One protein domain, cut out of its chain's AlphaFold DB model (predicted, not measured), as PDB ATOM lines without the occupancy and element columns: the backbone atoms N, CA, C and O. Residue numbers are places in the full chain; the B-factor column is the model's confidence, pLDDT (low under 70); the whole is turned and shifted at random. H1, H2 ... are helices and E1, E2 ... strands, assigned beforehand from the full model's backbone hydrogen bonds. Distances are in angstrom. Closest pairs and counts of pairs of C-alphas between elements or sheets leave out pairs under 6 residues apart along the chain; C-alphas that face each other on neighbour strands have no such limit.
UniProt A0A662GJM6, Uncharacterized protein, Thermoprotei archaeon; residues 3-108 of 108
ATOM      1  N   MET A   3     -35.891 -13.503 128.675       69.00
ATOM      2  CA  MET A   3     -36.074 -13.632 127.221       69.00
ATOM      3  C   MET A   3     -36.590 -12.340 126.571       69.00
ATOM      4  O   MET A   3     -36.169 -11.990 125.475       69.00
ATOM      5  N   GLU A   4     -37.463 -11.610 127.263       76.00
ATOM      6  CA  GLU A   4     -38.041 -10.351 126.777       76.00
ATOM      7  C   GLU A   4     -36.992  -9.236 126.706       76.00
ATOM      8  O   GLU A   4     -36.924  -8.516 125.712       76.00
ATOM      9  N   ASP A   5     -36.110  -9.152 127.705       77.00
ATOM     10  CA  ASP A   5     -34.999  -8.197 127.710       77.00
ATOM     11  C   ASP A   5     -33.972  -8.513 126.618       77.00
ATOM     12  O   ASP A   5     -33.456  -7.603 125.966       77.00
ATOM     13  N   PHE A   6     -33.728  -9.800 126.348       72.56
ATOM     14  CA  PHE A   6     -32.856 -10.234 125.258       72.56
ATOM     15  C   PHE A   6     -33.445  -9.907 123.880       72.56
ATOM     16  O   PHE A   6     -32.745  -9.381 123.016       72.56
ATOM     17  N   LEU A   7     -34.746 -10.138 123.679       78.12
ATOM     18  CA  LEU A   7     -35.436  -9.761 122.441       78.12
ATOM     19  C   LEU A   7     -35.423  -8.244 122.231       78.12
ATOM     20  O   LEU A   7     -35.168  -7.781 121.122       78.12
ATOM     21  N   ARG A   8     -35.616  -7.468 123.299       77.88
ATOM     22  CA  ARG A   8     -35.576  -6.002 123.251       77.88
ATOM     23  C   ARG A   8     -34.163  -5.468 122.981       77.88
ATOM     24  O   ARG A   8     -34.016  -4.450 122.305       77.88
ATOM     25  N   TYR A   9     -33.133  -6.156 123.471       74.75
ATOM     26  CA  TYR A   9     -31.736  -5.882 123.130       74.75
ATOM     27  C   TYR A   9     -31.460  -6.152 121.645       74.75
ATOM     28  O   TYR A   9     -30.950  -5.272 120.954       74.75
ATOM     29  N   LEU A  10     -31.873  -7.315 121.130       75.25
ATOM     30  CA  LEU A  10     -31.712  -7.656 119.714       75.25
ATOM     31  C   LEU A  10     -32.480  -6.699 118.797       75.25
ATOM     32  O   LEU A  10     -31.958  -6.295 117.762       75.25
ATOM     33  N   GLU A  11     -33.691  -6.288 119.181       74.50
ATOM     34  CA  GLU A  11     -34.466  -5.316 118.410       74.50
ATOM     35  C   GLU A  11     -33.738  -3.966 118.341       74.50
ATOM     36  O   GLU A  11     -33.609  -3.382 117.263       74.50
ATOM     37  N   ARG A  12     -33.193  -3.493 119.468       73.06
ATOM     38  CA  ARG A  12     -32.417  -2.249 119.528       73.06
ATOM     39  C   ARG A  12     -31.150  -2.318 118.678       73.06
ATOM     40  O   ARG A  12     -30.854  -1.354 117.975       73.06
ATOM     41  N   GLU A  13     -30.440  -3.439 118.721       65.38
ATOM     42  CA  GLU A  13     -29.185  -3.611 117.989       65.38
ATOM     43  C   GLU A  13     -29.422  -3.801 116.484       65.38
ATOM     44  O   GLU A  13     -28.731  -3.211 115.660       65.38
ATOM     45  N   SER A  14     -30.488  -4.512 116.104       63.53
ATOM     46  CA  SER A  14     -30.866  -4.706 114.697       63.53
ATOM     47  C   SER A  14     -31.232  -3.403 113.980       63.53
ATOM     48  O   SER A  14     -30.982  -3.274 112.786       63.53
ATOM     49  N   ARG A  15     -31.768  -2.405 114.699       64.12
ATOM     50  CA  ARG A  15     -32.058  -1.074 114.136       64.12
ATOM     51  C   ARG A  15     -30.799  -0.271 113.804       64.12
ATOM     52  O   ARG A  15     -30.898   0.690 113.047       64.12
ATOM     53  N   ARG A  16     -29.642  -0.628 114.375       57.75
ATOM     54  CA  ARG A  16     -28.358   0.052 114.135       57.75
ATOM     55  C   ARG A  16     -27.605  -0.501 112.930       57.75
ATOM     56  O   ARG A  16     -26.752   0.193 112.393       57.75
ATOM     57  N   VAL A  17     -27.925  -1.719 112.498       54.00
ATOM     58  CA  VAL A  17     -27.233  -2.395 111.400       54.00
ATOM     59  C   VAL A  17     -28.121  -2.354 110.162       54.00
ATOM     60  O   VAL A  17     -29.184  -2.973 110.119       54.00
ATOM     61  N   ALA A  18     -27.705  -1.610 109.138       54.56
ATOM     62  CA  ALA A  18     -28.425  -1.558 107.873       54.56
ATOM     63  C   ALA A  18     -28.283  -2.910 107.154       54.56
ATOM     64  O   ALA A  18     -27.230  -3.266 106.631       54.56
ATOM     65  N   VAL A  19     -29.351  -3.707 107.142       55.62
ATOM     66  CA  VAL A  19     -29.367  -4.990 106.430       55.62
ATOM     67  C   VAL A  19     -29.906  -4.765 105.022       55.62
ATOM     68  O   VAL A  19     -31.070  -4.398 104.843       55.62
ATOM     69  N   LYS A  20     -29.083  -5.019 104.002       55.09
ATOM     70  CA  LYS A  20     -29.473  -4.885 102.593       55.09
ATOM     71  C   LYS A  20     -29.677  -6.269 101.990       55.09
ATOM     72  O   LYS A  20     -28.778  -7.109 101.949       55.09
ATOM     73  N   ARG A  21     -30.892  -6.541 101.512       49.47
ATOM     74  CA  ARG A  21     -31.223  -7.817 100.865       49.47
ATOM     75  C   ARG A  21     -30.922  -7.726  99.373       49.47
ATOM     76  O   ARG A  21     -31.619  -7.024  98.647       49.47
ATOM     77  N   ILE A  22     -29.915  -8.463  98.910       55.78
ATOM     78  CA  ILE A  22     -29.583  -8.568  97.484       55.78
ATOM     79  C   ILE A  22     -30.010  -9.965  97.015       55.78
ATOM     80  O   ILE A  22     -29.309 -10.965  97.192       55.78
ATOM     81  N   GLY A  23     -31.218 -10.055  96.454       63.44
ATOM     82  CA  GLY A  23     -31.800 -11.310  95.969       63.44
ATOM     83  C   GLY A  23     -32.037 -12.345  97.082       63.44
ATOM     84  O   GLY A  23     -32.761 -12.089  98.046       63.44
ATOM     85  N   ARG A  24     -31.444 -13.541  96.948       61.69
ATOM     86  CA  ARG A  24     -31.517 -14.631  97.950       61.69
ATOM     87  C   ARG A  24     -30.488 -14.515  99.082       61.69
ATOM     88  O   ARG A  24     -30.489 -15.368  99.964       61.69
ATOM     89  N   LYS A  25     -29.619 -13.502  99.071       43.06
ATOM     90  CA  LYS A  25     -28.568 -13.324 100.078       43.06
ATOM     91  C   LYS A  25     -28.872 -12.114 100.958       43.06
ATOM     92  O   LYS A  25     -29.341 -11.079 100.483       43.06
ATOM     93  N   ILE A  26     -28.621 -12.280 102.251       57.94
ATOM     94  CA  ILE A  26     -28.670 -11.208 103.242       57.94
ATOM     95  C   ILE A  26     -27.239 -10.683 103.357       57.94
ATOM     96  O   ILE A  26     -26.332 -11.469 103.616       57.94
ATOM     97  N   ALA A  27     -27.037  -9.395 103.086       54.12
ATOM     98  CA  ALA A  27     -25.760  -8.724 103.279       54.12
ATOM     99  C   ALA A  27     -25.929  -7.682 104.390       54.12
ATOM    100  O   ALA A  27     -26.840  -6.852 104.345       54.12
ATOM    101  N   TRP A  28     -25.074  -7.765 105.402       54.06
ATOM    102  CA  TRP A  28     -24.992  -6.773 106.464       54.06
ATOM    103  C   TRP A  28     -24.095  -5.646 105.967       54.06
ATOM    104  O   TRP A  28     -22.922  -5.871 105.672       54.06
ATOM    105  N   GLU A  29     -24.659  -4.452 105.808       53.03
ATOM    106  CA  GLU A  29     -23.882  -3.240 105.579       53.03
ATOM    107  C   GLU A  29     -23.505  -2.731 106.974       53.03
ATOM    108  O   GLU A  29     -24.166  -1.871 107.553       53.03
ATOM    109  N   GLU A  30     -22.486  -3.358 107.572       49.59
ATOM    110  CA  GLU A  30     -21.787  -2.732 108.688       49.59
ATOM    111  C   GLU A  30     -21.213  -1.436 108.131       49.59
ATOM    112  O   GLU A  30     -20.325  -1.452 107.274       49.59
ATOM    113  N   SER A  31     -21.763  -0.297 108.562       46.75
ATOM    114  CA  SER A  31     -21.076   0.968 108.382       46.75
ATOM    115  C   SER A  31     -19.733   0.792 109.067       46.75
ATOM    116  O   SER A  31     -19.647   0.805 110.297       46.75
ATOM    117  N   LEU A  32     -18.699   0.574 108.260       46.56
ATOM    118  CA  LEU A  32     -17.307   0.751 108.620       46.56
ATOM    119  C   LEU A  32     -17.144   2.229 108.989       46.56
ATOM    120  O   LEU A  32     -16.542   3.003 108.249       46.56
ATOM    121  N   GLU A  33     -17.720   2.651 110.114       43.69
ATOM    122  CA  GLU A  33     -17.297   3.847 110.817       43.69
ATOM    123  C   GLU A  33     -15.900   3.539 111.339       43.69
ATOM    124  O   GLU A  33     -15.702   3.177 112.496       43.69
ATOM    125  N   THR A  34     -14.959   3.621 110.403       46.03
ATOM    126  CA  THR A  34     -13.559   3.925 110.619       46.03
ATOM    127  C   THR A  34     -12.954   3.079 111.731       46.03
ATOM    128  O   THR A  34     -12.538   3.601 112.760       46.03
ATOM    129  N   ILE A  35     -12.881   1.760 111.522       46.03
ATOM    130  CA  ILE A  35     -11.919   0.944 112.270       46.03
ATOM    131  C   ILE A  35     -10.549   1.500 111.882       46.03
ATOM    132  O   ILE A  35     -10.043   1.257 110.782       46.03
ATOM    133  N   SER A  36     -10.018   2.374 112.734       49.25
ATOM    134  CA  SER A  36      -8.728   3.004 112.526       49.25
ATOM    135  C   SER A  36      -7.688   1.891 112.460       49.25
ATOM    136  O   SER A  36      -7.527   1.119 113.400       49.25
ATOM    137  N   LYS A  37      -6.985   1.785 111.329       50.00
ATOM    138  CA  LYS A  37      -5.826   0.888 111.186       50.00
ATOM    139  C   LYS A  37      -4.605   1.394 111.964       50.00
ATOM    140  O   LYS A  37      -3.551   0.765 111.908       50.00
ATOM    141  N   ALA A  38      -4.715   2.552 112.618       52.41
ATOM    142  CA  ALA A  38      -3.660   3.079 113.460       52.41
ATOM    143  C   ALA A  38      -3.614   2.290 114.779       52.41
ATOM    144  O   ALA A  38      -4.672   1.981 115.336       52.41
ATOM    145  N   PRO A  39      -2.416   1.972 115.290       53.53
ATOM    146  CA  PRO A  39      -2.287   1.362 116.599       53.53
ATOM    147  C   PRO A  39      -2.922   2.277 117.647       53.53
ATOM    148  O   PRO A  39      -2.567   3.451 117.727       53.53
ATOM    149  N   THR A  40      -3.878   1.760 118.412       60.94
ATOM    150  CA  THR A  40      -4.512   2.512 119.503       60.94
ATOM    151  C   THR A  40      -3.770   2.196 120.793       60.94
ATOM    152  O   THR A  40      -3.534   1.024 121.099       60.94
ATOM    153  N   GLU A  41      -3.361   3.211 121.545       63.16
ATOM    154  CA  GLU A  41      -2.750   2.989 122.852       63.16
ATOM    155  C   GLU A  41      -3.820   2.508 123.845       63.16
ATOM    156  O   GLU A  41      -4.948   3.002 123.874       63.16
ATOM    157  N   PHE A  42      -3.490   1.497 124.651       66.00
ATOM    158  CA  PHE A  42      -4.441   0.853 125.560       66.00
ATOM    159  C   PHE A  42      -5.082   1.828 126.554       66.00
ATOM    160  O   PHE A  42      -6.272   1.713 126.855       66.00
ATOM    161  N   LEU A  43      -4.299   2.780 127.067       66.06
ATOM    162  CA  LEU A  43      -4.793   3.777 128.013       66.06
ATOM    163  C   LEU A  43      -5.783   4.727 127.336       66.06
ATOM    164  O   LEU A  43      -6.843   4.985 127.898       66.06
ATOM    165  N   ASP A  44      -5.500   5.155 126.112       65.25
ATOM    166  CA  ASP A  44      -6.388   6.039 125.359       65.25
ATOM    167  C   ASP A  44      -7.707   5.338 125.027       65.25
ATOM    168  O   ASP A  44      -8.786   5.873 125.278       65.25
ATOM    169  N   MET A  45      -7.656   4.072 124.609       69.25
ATOM    170  CA  MET A  45      -8.864   3.272 124.390       69.25
ATOM    171  C   MET A  45      -9.722   3.148 125.662       69.25
ATOM    172  O   MET A  45     -10.942   3.313 125.616       69.25
ATOM    173  N   TYR A  46      -9.101   2.845 126.806       65.50
ATOM    174  CA  TYR A  46      -9.834   2.557 128.041       65.50
ATOM    175  C   TYR A  46     -10.336   3.821 128.753       65.50
ATOM    176  O   TYR A  46     -11.438   3.820 129.301       65.50
ATOM    177  N   TYR A  47      -9.551   4.900 128.744       65.25
ATOM    178  CA  TYR A  47      -9.870   6.134 129.465       65.25
ATOM    179  C   TYR A  47     -10.557   7.195 128.598       65.25
ATOM    180  O   TYR A  47     -11.329   7.987 129.134       65.25
ATOM    181  N   LEU A  48     -10.334   7.206 127.279       68.44
ATOM    182  CA  LEU A  48     -10.912   8.202 126.364       68.44
ATOM    183  C   LEU A  48     -12.095   7.656 125.550       68.44
ATOM    184  O   LEU A  48     -12.685   8.390 124.762       68.44
ATOM    185  N   SER A  49     -12.504   6.399 125.782       58.97
ATOM    186  CA  SER A  49     -13.602   5.729 125.059       58.97
ATOM    187  C   SER A  49     -13.418   5.728 123.535       58.97
ATOM    188  O   SER A  49     -14.397   5.701 122.783       58.97
ATOM    189  N   GLU A  50     -12.170   5.765 123.066       62.75
ATOM    190  CA  GLU A  50     -11.870   5.640 121.646       62.75
ATOM    191  C   GLU A  50     -12.219   4.230 121.159       62.75
ATOM    192  O   GLU A  50     -12.000   3.232 121.852       62.75
ATOM    193  N   LYS A  51     -12.806   4.141 119.958       58.66
ATOM    194  CA  LYS A  51     -13.130   2.846 119.348       58.66
ATOM    195  C   LYS A  51     -11.820   2.060 119.166       58.66
ATOM    196  O   LYS A  51     -10.907   2.605 118.547       58.66
ATOM    197  N   PRO A  52     -11.727   0.806 119.650       55.88
ATOM    198  CA  PRO A  52     -10.518   0.006 119.503       55.88
ATOM    199  C   PRO A  52     -10.132  -0.106 118.027       55.88
ATOM    200  O   PRO A  52     -10.931  -0.580 117.213       55.88
ATOM    201  N   GLY A  53      -8.921   0.322 117.674       58.72
ATOM    202  CA  GLY A  53      -8.295  -0.095 116.424       58.72
ATOM    203  C   GLY A  53      -7.987  -1.598 116.437       58.72
ATOM    204  O   GLY A  53      -8.023  -2.255 117.476       58.72
ATOM    205  N   ASP A  54      -7.642  -2.143 115.272       52.66
ATOM    206  CA  ASP A  54      -7.347  -3.578 115.082       52.66
ATOM    207  C   ASP A  54      -6.085  -4.043 115.851       52.66
ATOM    208  O   ASP A  54      -5.861  -5.231 116.075       52.66
ATOM    209  N   LEU A  55      -5.245  -3.090 116.280       53.06
ATOM    210  CA  LEU A  55      -4.023  -3.323 117.045       53.06
ATOM    211  C   LEU A  55      -3.981  -2.390 118.264       53.06
ATOM    212  O   LEU A  55      -3.938  -1.169 118.111       53.06
ATOM    213  N   VAL A  56      -3.944  -2.970 119.465       64.31
ATOM    214  CA  VAL A  56      -3.807  -2.228 120.727       64.31
ATOM    215  C   VAL A  56      -2.368  -2.331 121.227       64.31
ATOM    216  O   VAL A  56      -1.874  -3.432 121.481       64.31
ATOM    217  N   ILE A  57      -1.691  -1.192 121.373       71.06
ATOM    218  CA  ILE A  57      -0.348  -1.124 121.960       71.06
ATOM    219  C   ILE A  57      -0.495  -0.940 123.469       71.06
ATOM    220  O   ILE A  57      -1.172  -0.026 123.934       71.06
ATOM    221  N   MET A  58       0.154  -1.807 124.240       76.94
ATOM    222  CA  MET A  58       0.223  -1.707 125.697       76.94
ATOM    223  C   MET A  58       1.647  -1.964 126.180       76.94
ATOM    224  O   MET A  58       2.392  -2.718 125.545       76.94
ATOM    225  N   ASP A  59       2.014  -1.362 127.312       80.12
ATOM    226  CA  ASP A  59       3.300  -1.651 127.937       80.12
ATOM    227  C   ASP A  59       3.379  -3.123 128.365       80.12
ATOM    228  O   ASP A  59       2.396  -3.751 128.779       80.12
ATOM    229  N   ARG A  60       4.586  -3.686 128.285       81.31
ATOM    230  CA  ARG A  60       4.840  -5.091 128.611       81.31
ATOM    231  C   ARG A  60       4.492  -5.406 130.066       81.31
ATOM    232  O   ARG A  60       4.069  -6.528 130.345       81.31
ATOM    233  N   SER A  61       4.671  -4.451 130.982       80.06
ATOM    234  CA  SER A  61       4.299  -4.637 132.389       80.06
ATOM    235  C   SER A  61       2.781  -4.750 132.556       80.06
ATOM    236  O   SER A  61       2.304  -5.671 133.218       80.06
ATOM    237  N   THR A  62       2.022  -3.896 131.866       79.75
ATOM    238  CA  THR A  62       0.554  -3.898 131.857       79.75
ATOM    239  C   THR A  62       0.003  -5.185 131.252       79.75
ATOM    240  O   THR A  62      -0.872  -5.814 131.845       79.75
ATOM    241  N   ALA A  63       0.561  -5.639 130.124       82.62
ATOM    242  CA  ALA A  63       0.182  -6.913 129.509       82.62
ATOM    243  C   ALA A  63       0.367  -8.099 130.469       82.62
ATOM    244  O   ALA A  63      -0.472  -8.997 130.536       82.62
ATOM    245  N   ARG A  64       1.459  -8.087 131.244       82.88
ATOM    246  CA  ARG A  64       1.788  -9.156 132.188       82.88
ATOM    247  C   ARG A  64       0.889  -9.154 133.426       82.88
ATOM    248  O   ARG A  64       0.491 -10.226 133.868       82.88
ATOM    249  N   ASP A  65       0.518  -7.982 133.939       85.75
ATOM    250  CA  ASP A  65      -0.461  -7.867 135.031       85.75
ATOM    251  C   ASP A  65      -1.843  -8.387 134.592       85.75
ATOM    252  O   ASP A  65      -2.486  -9.159 135.307       85.75
ATOM    253  N   PHE A  66      -2.277  -8.070 133.364       85.75
ATOM    254  CA  PHE A  66      -3.502  -8.650 132.800       85.75
ATOM    255  C   PHE A  66      -3.423 -10.170 132.661       85.75
ATOM    256  O   PHE A  66      -4.377 -10.860 133.024       85.75
ATOM    257  N   GLU A  67      -2.300 -10.698 132.176       87.19
ATOM    258  CA  GLU A  67      -2.085 -12.141 132.057       87.19
ATOM    259  C   GLU A  67      -2.190 -12.845 133.422       87.19
ATOM    260  O   GLU A  67      -2.861 -13.872 133.543       87.19
ATOM    261  N   GLU A  68      -1.562 -12.291 134.462       90.62
ATOM    262  CA  GLU A  68      -1.601 -12.856 135.815       90.62
ATOM    263  C   GLU A  68      -3.011 -12.828 136.407       90.62
ATOM    264  O   GLU A  68      -3.482 -13.845 136.934       90.62
ATOM    265  N   ARG A  69      -3.723 -11.705 136.262       92.69
ATOM    266  CA  ARG A  69      -5.110 -11.574 136.725       92.69
ATOM    267  C   ARG A  69      -6.043 -12.525 135.985       92.69
ATOM    268  O   ARG A  69      -6.842 -13.202 136.629       92.69
ATOM    269  N   LEU A  70      -5.922 -12.631 134.660       92.50
ATOM    270  CA  LEU A  70      -6.719 -13.562 133.857       92.50
ATOM    271  C   LEU A  70      -6.470 -15.009 134.281       92.50
ATOM    272  O   LEU A  70      -7.425 -15.730 134.558       92.50
ATOM    273  N   LYS A  71      -5.207 -15.412 134.441       91.25
ATOM    274  CA  LYS A  71      -4.861 -16.754 134.936       91.25
ATOM    275  C   LYS A  71      -5.428 -17.026 136.325       91.25
ATOM    276  O   LYS A  71      -5.858 -18.145 136.611       91.25
ATOM    277  N   PHE A  72      -5.429 -16.024 137.199       93.12
ATOM    278  CA  PHE A  72      -6.030 -16.139 138.523       93.12
ATOM    279  C   PHE A  72      -7.548 -16.350 138.435       93.12
ATOM    280  O   PHE A  72      -8.059 -17.320 138.999       93.12
ATOM    281  N   LEU A  73      -8.247 -15.520 137.658       92.50
ATOM    282  CA  LEU A  73      -9.688 -15.620 137.412       92.50
ATOM    283  C   LEU A  73     -10.076 -16.961 136.775       92.50
ATOM    284  O   LEU A  73     -11.005 -17.620 137.240       92.50
ATOM    285  N   GLU A  74      -9.339 -17.420 135.763       92.00
ATOM    286  CA  GLU A  74      -9.553 -18.727 135.135       92.00
ATOM    287  C   GLU A  74      -9.374 -19.872 136.136       92.00
ATOM    288  O   GLU A  74     -10.160 -20.827 136.166       92.00
ATOM    289  N   LYS A  75      -8.368 -19.769 137.009       93.38
ATOM    290  CA  LYS A  75      -8.120 -20.757 138.058       93.38
ATOM    291  C   LYS A  75      -9.262 -20.789 139.069       93.38
ATOM    292  O   LYS A  75      -9.707 -21.884 139.420       93.38
ATOM    293  N   GLU A  76      -9.751 -19.642 139.525       92.00
ATOM    294  CA  GLU A  76     -10.898 -19.576 140.437       92.00
ATOM    295  C   GLU A  76     -12.176 -20.104 139.788       92.00
ATOM    296  O   GLU A  76     -12.841 -20.973 140.362       92.00
ATOM    297  N   LEU A  77     -12.457 -19.690 138.552       92.88
ATOM    298  CA  LEU A  77     -13.589 -20.186 137.776       92.88
ATOM    299  C   LEU A  77     -13.534 -21.712 137.637       92.88
ATOM    300  O   LEU A  77     -14.539 -22.393 137.840       92.88
ATOM    301  N   SER A  78     -12.355 -22.274 137.352       91.00
ATOM    302  CA  SER A  78     -12.179 -23.723 137.215       91.00
ATOM    303  C   SER A  78     -12.460 -24.479 138.519       91.00
ATOM    304  O   SER A  78     -13.046 -25.563 138.484       91.00
ATOM    305  N   LYS A  79     -12.096 -23.910 139.678       91.94
ATOM    306  CA  LYS A  79     -12.386 -24.503 140.992       91.94
ATOM    307  C   LYS A  79     -13.887 -24.519 141.254       91.94
ATOM    308  O   LYS A  79     -14.431 -25.565 141.606       91.94
ATOM    309  N   VAL A  80     -14.550 -23.385 141.035       92.12
ATOM    310  CA  VAL A  80     -16.001 -23.259 141.222       92.12
ATOM    311  C   VAL A  80     -16.746 -24.198 140.274       92.12
ATOM    312  O   VAL A  80     -17.667 -24.896 140.697       92.12
ATOM    313  N   ARG A  81     -16.309 -24.291 139.014       92.75
ATOM    314  CA  ARG A  81     -16.900 -25.193 138.018       92.75
ATOM    315  C   ARG A  81     -16.805 -26.656 138.442       92.75
ATOM    316  O   ARG A  81     -17.816 -27.343 138.416       92.75
ATOM    317  N   LYS A  82     -15.638 -27.104 138.919       93.00
ATOM    318  CA  LYS A  82     -15.445 -28.480 139.413       93.00
ATOM    319  C   LYS A  82     -16.369 -28.820 140.581       93.00
ATOM    320  O   LYS A  82     -16.950 -29.900 140.600       93.00
ATOM    321  N   ILE A  83     -16.514 -27.903 141.541       93.31
ATOM    322  CA  ILE A  83     -17.421 -28.094 142.682       93.31
ATOM    323  C   ILE A  83     -18.869 -28.180 142.193       93.31
ATOM    324  O   ILE A  83     -19.609 -29.064 142.615       93.31
ATOM    325  N   ASN A  84     -19.264 -27.299 141.275       93.56
ATOM    326  CA  ASN A  84     -20.608 -27.299 140.707       93.56
ATOM    327  C   ASN A  84     -20.904 -28.599 139.943       93.56
ATOM    328  O   ASN A  84     -21.943 -29.214 140.163       93.56
ATOM    329  N   ASP A  85     -19.977 -29.067 139.107       93.31
ATOM    330  CA  ASP A  85     -20.144 -30.316 138.358       93.31
ATOM    331  C   ASP A  85     -20.257 -31.528 139.299       93.31
ATOM    332  O   ASP A  85     -21.100 -32.402 139.086       93.31
ATOM    333  N   PHE A  86     -19.493 -31.543 140.397       94.50
ATOM    334  CA  PHE A  86     -19.629 -32.559 141.441       94.50
ATOM    335  C   PHE A  86     -20.996 -32.498 142.140       94.50
ATOM    336  O   PHE A  86     -21.662 -33.525 142.286       94.50
ATOM    337  N   LEU A  87     -21.457 -31.301 142.524       94.31
ATOM    338  CA  LEU A  87     -22.780 -31.115 143.129       94.31
ATOM    339  C   LEU A  87     -23.903 -31.552 142.183       94.31
ATOM    340  O   LEU A  87     -24.833 -32.229 142.618       94.31
ATOM    341  N   LYS A  88     -23.812 -31.216 140.894       93.94
ATOM    342  CA  LYS A  88     -24.780 -31.659 139.881       93.94
ATOM    343  C   LYS A  88     -24.858 -33.177 139.803       93.94
ATOM    344  O   LYS A  88     -25.961 -33.718 139.749       93.94
ATOM    345  N   LEU A  89     -23.717 -33.867 139.826       96.12
ATOM    346  CA  LEU A  89     -23.671 -35.331 139.807       96.12
ATOM    347  C   LEU A  89     -24.343 -35.920 141.055       96.12
ATOM    348  O   LEU A  89     -25.173 -36.826 140.941       96.12
ATOM    349  N   LEU A  90     -24.051 -35.352 142.228       95.88
ATOM    350  CA  LEU A  90     -24.641 -35.766 143.500       95.88
ATOM    351  C   LEU A  90     -26.169 -35.599 143.474       95.88
ATOM    352  O   LEU A  90     -26.899 -36.555 143.733       95.88
ATOM    353  N   VAL A  91     -26.658 -34.424 143.066       96.00
ATOM    354  CA  VAL A  91     -28.096 -34.138 142.936       96.00
ATOM    355  C   VAL A  91     -28.764 -35.078 141.933       96.00
ATOM    356  O   VAL A  91     -29.821 -35.631 142.225       96.00
ATOM    357  N   THR A  92     -28.138 -35.317 140.780       95.50
ATOM    358  CA  THR A  92     -28.685 -36.218 139.750       95.50
ATOM    359  C   THR A  92     -28.819 -37.644 140.284       95.50
ATOM    360  O   THR A  92     -29.857 -38.278 140.105       95.50
ATOM    361  N   THR A  93     -27.810 -38.130 141.009       95.94
ATOM    362  CA  THR A  93     -27.840 -39.451 141.656       95.94
ATOM    363  C   THR A  93     -28.964 -39.548 142.688       95.94
ATOM    364  O   THR A  93     -29.697 -40.535 142.717       95.94
ATOM    365  N   LEU A  94     -29.136 -38.504 143.503       95.44
ATOM    366  CA  LEU A  94     -30.206 -38.411 144.498       95.44
ATOM    367  C   LEU A  94     -31.595 -38.461 143.854       95.44
ATOM    368  O   LEU A  94     -32.465 -39.186 144.333       95.44
ATOM    369  N   ILE A  95     -31.790 -37.744 142.745       96.31
ATOM    370  CA  ILE A  95     -33.049 -37.756 141.990       96.31
ATOM    371  C   ILE A  95     -33.337 -39.162 141.455       96.31
ATOM    372  O   ILE A  95     -34.448 -39.657 141.621       96.31
ATOM    373  N   ILE A  96     -32.343 -39.832 140.862       96.31
ATOM    374  CA  ILE A  96     -32.504 -41.201 140.345       96.31
ATOM    375  C   ILE A  96     -32.892 -42.164 141.474       96.31
ATOM    376  O   ILE A  96     -33.844 -42.930 141.329       96.31
ATOM    377  N   ALA A  97     -32.197 -42.102 142.613       95.06
ATOM    378  CA  ALA A  97     -32.507 -42.934 143.773       95.06
ATOM    379  C   ALA A  97     -33.936 -42.693 144.284       95.06
ATOM    380  O   ALA A  97     -34.651 -43.646 144.597       95.06
ATOM    381  N   LEU A  98     -34.373 -41.431 144.314       95.19
ATOM    382  CA  LEU A  98     -35.725 -41.058 144.717       95.19
ATOM    383  C   LEU A  98     -36.776 -41.613 143.749       95.19
ATOM    384  O   LEU A  98     -37.768 -42.181 144.199       95.19
ATOM    385  N   VAL A  99     -36.543 -41.533 142.436       95.62
ATOM    386  CA  VAL A  99     -37.440 -42.115 141.423       95.62
ATOM    387  C   VAL A  99     -37.557 -43.630 141.592       95.62
ATOM    388  O   VAL A  99     -38.669 -44.155 141.592       95.62
ATOM    389  N   ILE A 100     -36.440 -44.339 141.791       94.94
ATOM    390  CA  ILE A 100     -36.443 -45.793 142.031       94.94
ATOM    391  C   ILE A 100     -37.253 -46.132 143.286       94.94
ATOM    392  O   ILE A 100     -38.036 -47.081 143.290       94.94
ATOM    393  N   LEU A 101     -37.081 -45.350 144.353       94.19
ATOM    394  CA  LEU A 101     -37.777 -45.559 145.617       94.19
ATOM    395  C   LEU A 101     -39.286 -45.318 145.479       94.19
ATOM    396  O   LEU A 101     -40.073 -46.133 145.953       94.19
ATOM    397  N   VAL A 102     -39.693 -44.265 144.765       94.44
ATOM    398  CA  VAL A 102     -41.102 -43.996 144.437       94.44
ATOM    399  C   VAL A 102     -41.688 -45.136 143.601       94.44
ATOM    400  O   VAL A 102     -42.741 -45.662 143.951       94.44
ATOM    401  N   LEU A 103     -40.995 -45.583 142.551       93.25
ATOM    402  CA  LEU A 103     -41.446 -46.713 141.730       93.25
ATOM    403  C   LEU A 103     -41.615 -47.993 142.552       93.25
ATOM    404  O   LEU A 103     -42.572 -48.727 142.338       93.25
ATOM    405  N   LYS A 104     -40.728 -48.245 143.518       92.06
ATOM    406  CA  LYS A 104     -40.827 -49.406 144.409       92.06
ATOM    407  C   LYS A 104     -42.015 -49.317 145.374       92.06
ATOM    408  O   LYS A 104     -42.574 -50.349 145.718       92.06
ATOM    409  N   ILE A 105     -42.372 -48.115 145.827       91.88
ATOM    410  CA  ILE A 105     -43.494 -47.899 146.756       91.88
ATOM    411  C   ILE A 105     -44.845 -47.947 146.033       91.88
ATOM    412  O   ILE A 105     -45.796 -48.478 146.587       91.88
ATOM    413  N   PHE A 106     -44.941 -47.384 144.826       80.50
ATOM    414  CA  PHE A 106     -46.207 -47.278 144.086       80.50
ATOM    415  C   PHE A 106     -46.438 -48.399 143.066       80.50
ATOM    416  O   PHE A 106     -47.573 -48.609 142.646       80.50
ATOM    417  N   GLY A 107     -45.379 -49.075 142.621       67.62
ATOM    418  CA  GLY A 107     -45.449 -50.217 141.705       67.62
ATOM    419  C   GLY A 107     -45.360 -51.581 142.394       67.62
ATOM    420  O   GLY A 107     -45.341 -52.592 141.693       67.62
ATOM    421  N   GLY A 108     -45.249 -51.602 143.729       51.62
ATOM    422  CA  GLY A 108     -45.332 -52.797 144.574       51.62
ATOM    423  C   GLY A 108     -46.728 -53.009 145.140       51.62
ATOM    424  O   GLY A 108     -47.468 -52.010 145.270       51.62
TER     425      GLY A 108
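AT A GLANCE: This is residues 3 to 108 of the 108 residues of an uncharacterized protein of Thermoprotei archaeon (UniProt A0A662GJM6). An open, hooked frame with an empty middle: the very long single helix H3 makes the longest axis, and from its first end the rest of the printed part arcs away through a small knot of loops round short H2 to a two-stranded hairpin, E1 and E2, and the free helix H1. No two of the helices touch. The printed part has 106 residues, with three named helices and two named strands in the order H1, E1, E2, H2, H3; the sheet, E1 - E2, is antiparallel, and the class is mostly helix. The whole is extended, with a radius of gyration of the C-alphas of 25.5 A, and spans 75 by 51 by 24 A, only just flat.

HOW THE PARTS SIT: H1, residues 3 to 14, stands free with residue 15. E1, residues 18 to 22, and E2, residues 25 to 29, form an antiparallel hairpin at 149 degrees, with N 20 and O 27 2.9 A apart and N 29 and O 18 2.9 A apart, both within hydrogen-bond range. H2, residues 42 to 48, is apart from H3, residues 60 to 106. Residues 40 to 41 pair in parallel with residues 56 to 57. In H1, H2 and H3 every O i to N i+4 pair is within hydrogen-bond range.

IN THESE COORDINATES: H1 begins at C-alpha 3, (-36.074, -13.632, 127.221), and is 16.2 A long. E1 measures 12.6 A, E2 12.4 A and H2 9.8 A. H3 measures 68.0 A, from C-alpha 60 at (4.840, -5.091, 128.611) to C-alpha 106 at (-46.207, -47.278, 144.086).

THE WHOLE: The two C-alphas farthest apart, those of Ala 38 and Gly 108, are 76.3 A apart. The printed part has no cut. The links E2 to H2 and H2 to H3 are long. Residues 64 to 108 stand free. The mean pLDDT of the printed part is 74.6; residue 3, residues 13 to 56 and residues 107 to 108 are under 70.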